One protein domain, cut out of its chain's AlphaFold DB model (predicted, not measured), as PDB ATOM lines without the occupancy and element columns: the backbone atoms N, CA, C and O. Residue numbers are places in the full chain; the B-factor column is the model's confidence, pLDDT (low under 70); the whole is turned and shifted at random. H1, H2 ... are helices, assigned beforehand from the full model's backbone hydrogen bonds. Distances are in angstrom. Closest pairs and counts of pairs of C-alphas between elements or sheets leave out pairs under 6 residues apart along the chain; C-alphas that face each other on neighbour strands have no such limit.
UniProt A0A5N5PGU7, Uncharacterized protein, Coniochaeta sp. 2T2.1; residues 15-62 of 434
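Overview. This is residues 15 to 62 of the 434 residues of an uncharacterized protein of Coniochaeta sp. 2T2.1 (UniProt A0A5N5PGU7). The model is an open, hook-shaped chain of three helices: H1 and H2 meet at a corner, and after a loop at the other end of H2 the helix H3 folds back over the gap without touching H2. Residues 15 to 21 and 23 to 30, which take in most of H1 and the first residues of H2, stick out from the rest. The printed part has 48 residues with three named helices, in the order H1, H2, H3, and no named strand; the class is all helix. The whole is loose, with a radius of gyration of the C-alphas of 13.0 A, and elongated, spanning 34 by 21 by 20 A.

Along the chain. The printed part begins at Ser 15. H1 follows as residues 16 to 27, from C-alpha 16 at (181.146, 122.623, 203.063) to C-alpha 27, 16.4 A away. After Gln 28 comes H2, residues 29 to 41, the longest helix with 13 residues and 18.2 A from first to last C-alpha. Residues 42 to 51 belong to no named element. H3 takes residues 52 to 61, over 14.1 A, and its last C-alpha, that of Tyr 61, is at (177.488, 100.988, 187.092). The printed part ends at Tyr 62.

Arrangement. H1 and H2 are joined by a tight link of 1 residue. They are close but not clearly touching, with 2 pairs of C-alphas within 8 A, the closest being those of Ile 25 and Ala 31, 6.3 A apart. They run the same way at a steep tilt of 62 degrees, and their centres are 17.8 A apart. The link from H2 to H3 is short, with 10 residues. H2 and H3 are near each other, with no pair of C-alphas within 8 A and 6 pairs within 10 A. H1 and H3 are apart. In H1, H2 and H3 every backbone pair of O i and N i+4 is within hydrogen-bond range.

Size, cuts and confidence. The two C-alphas farthest apart are those of Lys 16 and Thr 45, at 35.6 A, while the C-alphas of Ser 15 and Tyr 62 are 22.3 A apart. Without the stretches that stand free, residues 15 to 21 and 23 to 30, the body has 33 residues and spans 24 by 20 by 19 A. The printed part has no cut, and neither of the two links is long. The mean pLDDT of the printed part is 77.1. It is under 70 at residues 26 to 31, of which 26 and 27 belong to H1 and 29 to 31 to H2, and at residues 45 to 48, between H2 and H3.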
ATOM      1  N   SER A  15     177.693 123.297 199.631       89.19
ATOM      2  CA  SER A  15     177.890 123.125 201.073       89.19
ATOM      3  C   SER A  15     179.345 122.746 201.383       89.19
ATOM      4  O   SER A  15     180.058 122.201 200.533       89.19
ATOM      5  N   LYS A  16     179.792 122.994 202.620       86.44
ATOM      6  CA  LYS A  16     181.146 122.623 203.063       86.44
ATOM      7  C   LYS A  16     181.384 121.116 202.916       86.44
ATOM      8  O   LYS A  16     182.461 120.696 202.507       86.44
ATOM      9  N   GLU A  17     180.362 120.318 203.198       87.19
ATOM     10  CA  GLU A  17     180.367 118.858 203.119       87.19
ATOM     11  C   GLU A  17     180.469 118.377 201.666       87.19
ATOM     12  O   GLU A  17     181.194 117.425 201.392       87.19
ATOM     13  N   GLN A  18     179.804 119.052 200.719       82.69
ATOM     14  CA  GLN A  18     179.923 118.742 199.290       82.69
ATOM     15  C   GLN A  18     181.321 119.073 198.746       82.69
ATOM     16  O   GLN A  18     181.877 118.294 197.973       82.69
ATOM     17  N   ILE A  19     181.903 120.202 199.172       81.81
ATOM     18  CA  ILE A  19     183.281 120.576 198.822       81.81
ATOM     19  C   ILE A  19     184.259 119.541 199.394       81.81
ATOM     20  O   ILE A  19     185.087 119.018 198.650       81.81
ATOM     21  N   GLN A  20     184.122 119.190 200.676       82.50
ATOM     22  CA  GLN A  20     184.964 118.184 201.328       82.50
ATOM     23  C   GLN A  20     184.854 116.820 200.632       82.50
ATOM     24  O   GLN A  20     185.870 116.217 200.310       82.50
ATOM     25  N   PHE A  21     183.638 116.374 200.308       82.94
ATOM     26  CA  PHE A  21     183.393 115.128 199.575       82.94
ATOM     27  C   PHE A  21     184.089 115.099 198.205       82.94
ATOM     28  O   PHE A  21     184.673 114.080 197.834       82.94
ATOM     29  N   ILE A  22     184.069 116.212 197.460       81.69
ATOM     30  CA  ILE A  22     184.773 116.322 196.172       81.69
ATOM     31  C   ILE A  22     186.292 116.310 196.364       81.69
ATOM     32  O   ILE A  22     186.982 115.662 195.579       81.69
ATOM     33  N   VAL A  23     186.824 116.974 197.394       78.88
ATOM     34  CA  VAL A  23     188.263 116.947 197.703       78.88
ATOM     35  C   VAL A  23     188.704 115.535 198.104       78.88
ATOM     36  O   VAL A  23     189.663 115.015 197.536       78.88
ATOM     37  N   ASP A  24     187.973 114.874 198.999       75.31
ATOM     38  CA  ASP A  24     188.313 113.541 199.505       75.31
ATOM     39  C   ASP A  24     188.238 112.473 198.403       75.31
ATOM     40  O   ASP A  24     189.156 111.661 198.252       75.31
ATOM     41  N   ILE A  25     187.183 112.482 197.578       72.75
ATOM     42  CA  ILE A  25     187.030 111.528 196.464       72.75
ATOM     43  C   ILE A  25     187.908 111.896 195.262       72.75
ATOM     44  O   ILE A  25     188.366 110.996 194.557       72.75
ATOM     45  N   GLY A  26     188.170 113.185 195.035       63.59
ATOM     46  CA  GLY A  26     189.053 113.678 193.977       63.59
ATOM     47  C   GLY A  26     190.529 113.378 194.248       63.59
ATOM     48  O   GLY A  26     191.253 113.006 193.323       63.59
ATOM     49  N   HIS A  27     190.969 113.464 195.508       58.19
ATOM     50  CA  HIS A  27     192.295 113.007 195.936       58.19
ATOM     51  C   HIS A  27     192.405 111.481 195.985       58.19
ATOM     52  O   HIS A  27     193.475 110.928 195.709       58.19
ATOM     53  N   GLN A  28     191.326 110.766 196.312       55.22
ATOM     54  CA  GLN A  28     191.354 109.315 196.205       55.22
ATOM     55  C   GLN A  28     191.420 108.863 194.742       55.22
ATOM     56  O   GLN A  28     190.718 109.338 193.852       55.22
ATOM     57  N   LYS A  29     192.238 107.830 194.510       58.56
ATOM     58  CA  LYS A  29     192.446 107.188 193.200       58.56
ATOM     59  C   LYS A  29     191.138 106.751 192.522       58.56
ATOM     60  O   LYS A  29     191.135 106.529 191.319       58.56
ATOM     61  N   THR A  30     190.050 106.648 193.283       68.25
ATOM     62  CA  THR A  30     188.672 106.371 192.874       68.25
ATOM     63  C   THR A  30     188.210 107.198 191.673       68.25
ATOM     64  O   THR A  30     187.818 106.596 190.679       68.25
ATOM     65  N   ALA A  31     188.296 108.535 191.696       67.88
ATOM     66  CA  ALA A  31     187.798 109.358 190.584       67.88
ATOM     67  C   ALA A  31     188.598 109.134 189.285       67.88
ATOM     68  O   ALA A  31     188.026 108.900 188.219       67.88
ATOM     69  N   SER A  32     189.932 109.109 189.390       72.00
ATOM     70  CA  SER A  32     190.821 108.806 188.258       72.00
ATOM     71  C   SER A  32     190.619 107.385 187.722       72.00
ATOM     72  O   SER A  32     190.637 107.175 186.512       72.00
ATOM     73  N   ARG A  33     190.391 106.408 188.606       79.00
ATOM     74  CA  ARG A  33     190.138 105.010 188.244       79.00
ATOM     75  C   ARG A  33     188.785 104.833 187.554       79.00
ATOM     76  O   ARG A  33     188.730 104.140 186.549       79.00
ATOM     77  N   ILE A  34     187.734 105.497 188.035       79.38
ATOM     78  CA  ILE A  34     186.412 105.536 187.387       79.38
ATOM     79  C   ILE A  34     186.533 106.085 185.962       79.38
ATOM     80  O   ILE A  34     186.015 105.481 185.023       79.38
ATOM     81  N   ALA A  35     187.274 107.184 185.783       77.94
ATOM     82  CA  ALA A  35     187.540 107.747 184.462       77.94
ATOM     83  C   ALA A  35     188.368 106.795 183.575       77.94
ATOM     84  O   ALA A  35     188.054 106.635 182.400       77.94
ATOM     85  N   GLN A  36     189.390 106.123 184.117       81.12
ATOM     86  CA  GLN A  36     190.189 105.135 183.379       81.12
ATOM     87  C   GLN A  36     189.369 103.913 182.949       81.12
ATOM     88  O   GLN A  36     189.447 103.519 181.788       81.12
ATOM     89  N   GLU A  37     188.568 103.332 183.846       81.50
ATOM     90  CA  GLU A  37     187.699 102.186 183.546       81.50
ATOM     91  C   GLU A  37     186.645 102.575 182.491       81.50
ATOM     92  O   GLU A  37     186.476 101.869 181.497       81.50
ATOM     93  N   PHE A  38     186.017 103.749 182.622       85.38
ATOM     94  CA  PHE A  38     185.082 104.266 181.619       85.38
ATOM     95  C   PHE A  38     185.748 104.506 180.251       85.38
ATOM     96  O   PHE A  38     185.219 104.065 179.231       85.38
ATOM     97  N   ASN A  39     186.932 105.124 180.214       84.00
ATOM     98  CA  ASN A  39     187.676 105.387 178.974       84.00
ATOM     99  C   ASN A  39     188.236 104.105 178.326       84.00
ATOM    100  O   ASN A  39     188.424 104.062 177.112       84.00
ATOM    101  N   ALA A  40     188.482 103.050 179.108       82.31
ATOM    102  CA  ALA A  40     188.833 101.730 178.584       82.31
ATOM    103  C   ALA A  40     187.625 101.024 177.940       82.31
ATOM    104  O   ALA A  40     187.788 100.285 176.970       82.31
ATOM    105  N   HIS A  41     186.409 101.271 178.442       82.50
ATOM    106  CA  HIS A  41     185.168 100.758 177.851       82.50
ATOM    107  C   HIS A  41     184.661 101.579 176.657       82.50
ATOM    108  O   HIS A  41     183.999 101.023 175.777       82.50
ATOM    109  N   PHE A  42     184.961 102.879 176.609       84.19
ATOM    110  CA  PHE A  42     184.503 103.786 175.562       84.19
ATOM    111  C   PHE A  42     185.640 104.660 175.038       84.19
ATOM    112  O   PHE A  42     186.136 105.542 175.735       84.19
ATOM    113  N   SER A  43     185.980 104.486 173.759       80.12
ATOM    114  CA  SER A  43     186.830 105.440 173.048       80.12
ATOM    115  C   SER A  43     186.101 106.784 172.947       80.12
ATOM    116  O   SER A  43     185.134 106.921 172.198       80.12
ATOM    117  N   LEU A  44     186.536 107.769 173.736       71.19
ATOM    118  CA  LEU A  44     186.003 109.134 173.719       71.19
ATOM    119  C   LEU A  44     186.563 109.930 172.530       71.19
ATOM    120  O   LEU A  44     187.355 110.859 172.689       71.19
ATOM    121  N   THR A  45     186.137 109.577 171.319       62.31
ATOM    122  CA  THR A  45     186.454 110.315 170.090       62.31
ATOM    123  C   THR A  45     185.622 111.596 169.959       62.31
ATOM    124  O   THR A  45     184.714 111.703 169.141       62.31
ATOM    125  N   GLY A  46     185.978 112.607 170.756       55.03
ATOM    126  CA  GLY A  46     185.732 114.029 170.468       55.03
ATOM    127  C   GLY A  46     184.294 114.561 170.557       55.03
ATOM    128  O   GLY A  46     184.113 115.777 170.538       55.03
ATOM    129  N   THR A  47     183.267 113.718 170.678       53.47
ATOM    130  CA  THR A  47     181.881 114.182 170.829       53.47
ATOM    131  C   THR A  47     181.590 114.591 172.272       53.47
ATOM    132  O   THR A  47     181.634 113.762 173.177       53.47
ATOM    133  N   ALA A  48     181.226 115.859 172.485       59.09
ATOM    134  CA  ALA A  48     180.841 116.385 173.801       59.09
ATOM    135  C   ALA A  48     179.518 115.805 174.347       59.09
ATOM    136  O   ALA A  48     179.188 116.017 175.509       59.09
ATOM    137  N   LEU A  49     178.756 115.085 173.517       75.25
ATOM    138  CA  LEU A  49     177.538 114.384 173.910       75.25
ATOM    139  C   LEU A  49     177.863 112.938 174.298       75.25
ATOM    140  O   LEU A  49     178.497 112.211 173.531       75.25
ATOM    141  N   LEU A  50     177.379 112.513 175.467       80.00
ATOM    142  CA  LEU A  50     177.361 111.103 175.845       80.00
ATOM    143  C   LEU A  50     176.373 110.358 174.943       80.00
ATOM    144  O   LEU A  50     175.203 110.724 174.852       80.00
ATOM    145  N   THR A  51     176.831 109.283 174.309       85.56
ATOM    146  CA  THR A  51     175.942 108.344 173.616       85.56
ATOM    147  C   THR A  51     175.005 107.662 174.613       85.56
ATOM    148  O   THR A  51     175.357 107.452 175.776       85.56
ATOM    149  N   GLU A  52     173.835 107.227 174.151       85.81
ATOM    150  CA  GLU A  52     172.864 106.488 174.969       85.81
ATOM    151  C   GLU A  52     173.502 105.276 175.678       85.81
ATOM    152  O   GLU A  52     173.278 105.038 176.864       85.81
ATOM    153  N   LYS A  53     174.399 104.558 174.986       84.75
ATOM    154  CA  LYS A  53     175.152 103.425 175.541       84.75
ATOM    155  C   LYS A  53     176.083 103.834 176.692       84.75
ATOM    156  O   LYS A  53     176.194 103.096 177.671       84.75
ATOM    157  N   GLN A  54     176.728 104.998 176.601       86.38
ATOM    158  CA  GLN A  54     177.553 105.558 177.680       86.38
ATOM    159  C   GLN A  54     176.695 106.008 178.868       86.38
ATOM    160  O   GLN A  54     177.010 105.669 180.009       86.38
ATOM    161  N   ALA A  55     175.587 106.709 178.609       85.00
ATOM    162  CA  ALA A  55     174.644 107.126 179.645       85.00
ATOM    163  C   ALA A  55     174.045 105.915 180.381       85.00
ATOM    164  O   ALA A  55     173.972 105.898 181.608       85.00
ATOM    165  N   THR A  56     173.677 104.858 179.655       87.19
ATOM    166  CA  THR A  56     173.202 103.595 180.234       87.19
ATOM    167  C   THR A  56     174.291 102.886 181.035       87.19
ATOM    168  O   THR A  56     174.016 102.491 182.163       87.19
ATOM    169  N   TYR A  57     175.542 102.818 180.561       84.56
ATOM    170  CA  TYR A  57     176.650 102.281 181.367       84.56
ATOM    171  C   TYR A  57     176.820 103.040 182.692       84.56
ATOM    172  O   TYR A  57     176.888 102.415 183.750       84.56
ATOM    173  N   ILE A  58     176.807 104.378 182.667       84.75
ATOM    174  CA  ILE A  58     176.896 105.204 183.883       84.75
ATOM    175  C   ILE A  58     175.708 104.918 184.820       84.75
ATOM    176  O   ILE A  58     175.906 104.691 186.016       84.75
ATOM    177  N   ARG A  59     174.481 104.845 184.279       84.25
ATOM    178  CA  ARG A  59     173.254 104.516 185.031       84.25
ATOM    179  C   ARG A  59     173.225 103.083 185.579       84.25
ATOM    180  O   ARG A  59     172.554 102.853 186.581       84.25
ATOM    181  N   THR A  60     173.919 102.123 184.975       82.06
ATOM    182  CA  THR A  60     174.003 100.745 185.492       82.06
ATOM    183  C   THR A  60     175.124 100.587 186.520       82.06
ATOM    184  O   THR A  60     174.944  99.876 187.507       82.06
ATOM    185  N   TYR A  61     176.271 101.239 186.312       76.00
ATOM    186  CA  TYR A  61     177.488 100.988 187.092       76.00
ATOM    187  C   TYR A  61     177.668 101.939 188.288       76.00
ATOM    188  O   TYR A  61     178.174 101.523 189.332       76.00
ATOM    189  N   TYR A  62     177.223 103.197 188.163       75.31
ATOM    190  CA  TYR A  62     177.434 104.254 189.168       75.31
ATOM    191  C   TYR A  62     176.151 104.796 189.808       75.31
ATOM    192  O   TYR A  62     176.232 105.580 190.754       75.31
TER     193      TYR A  62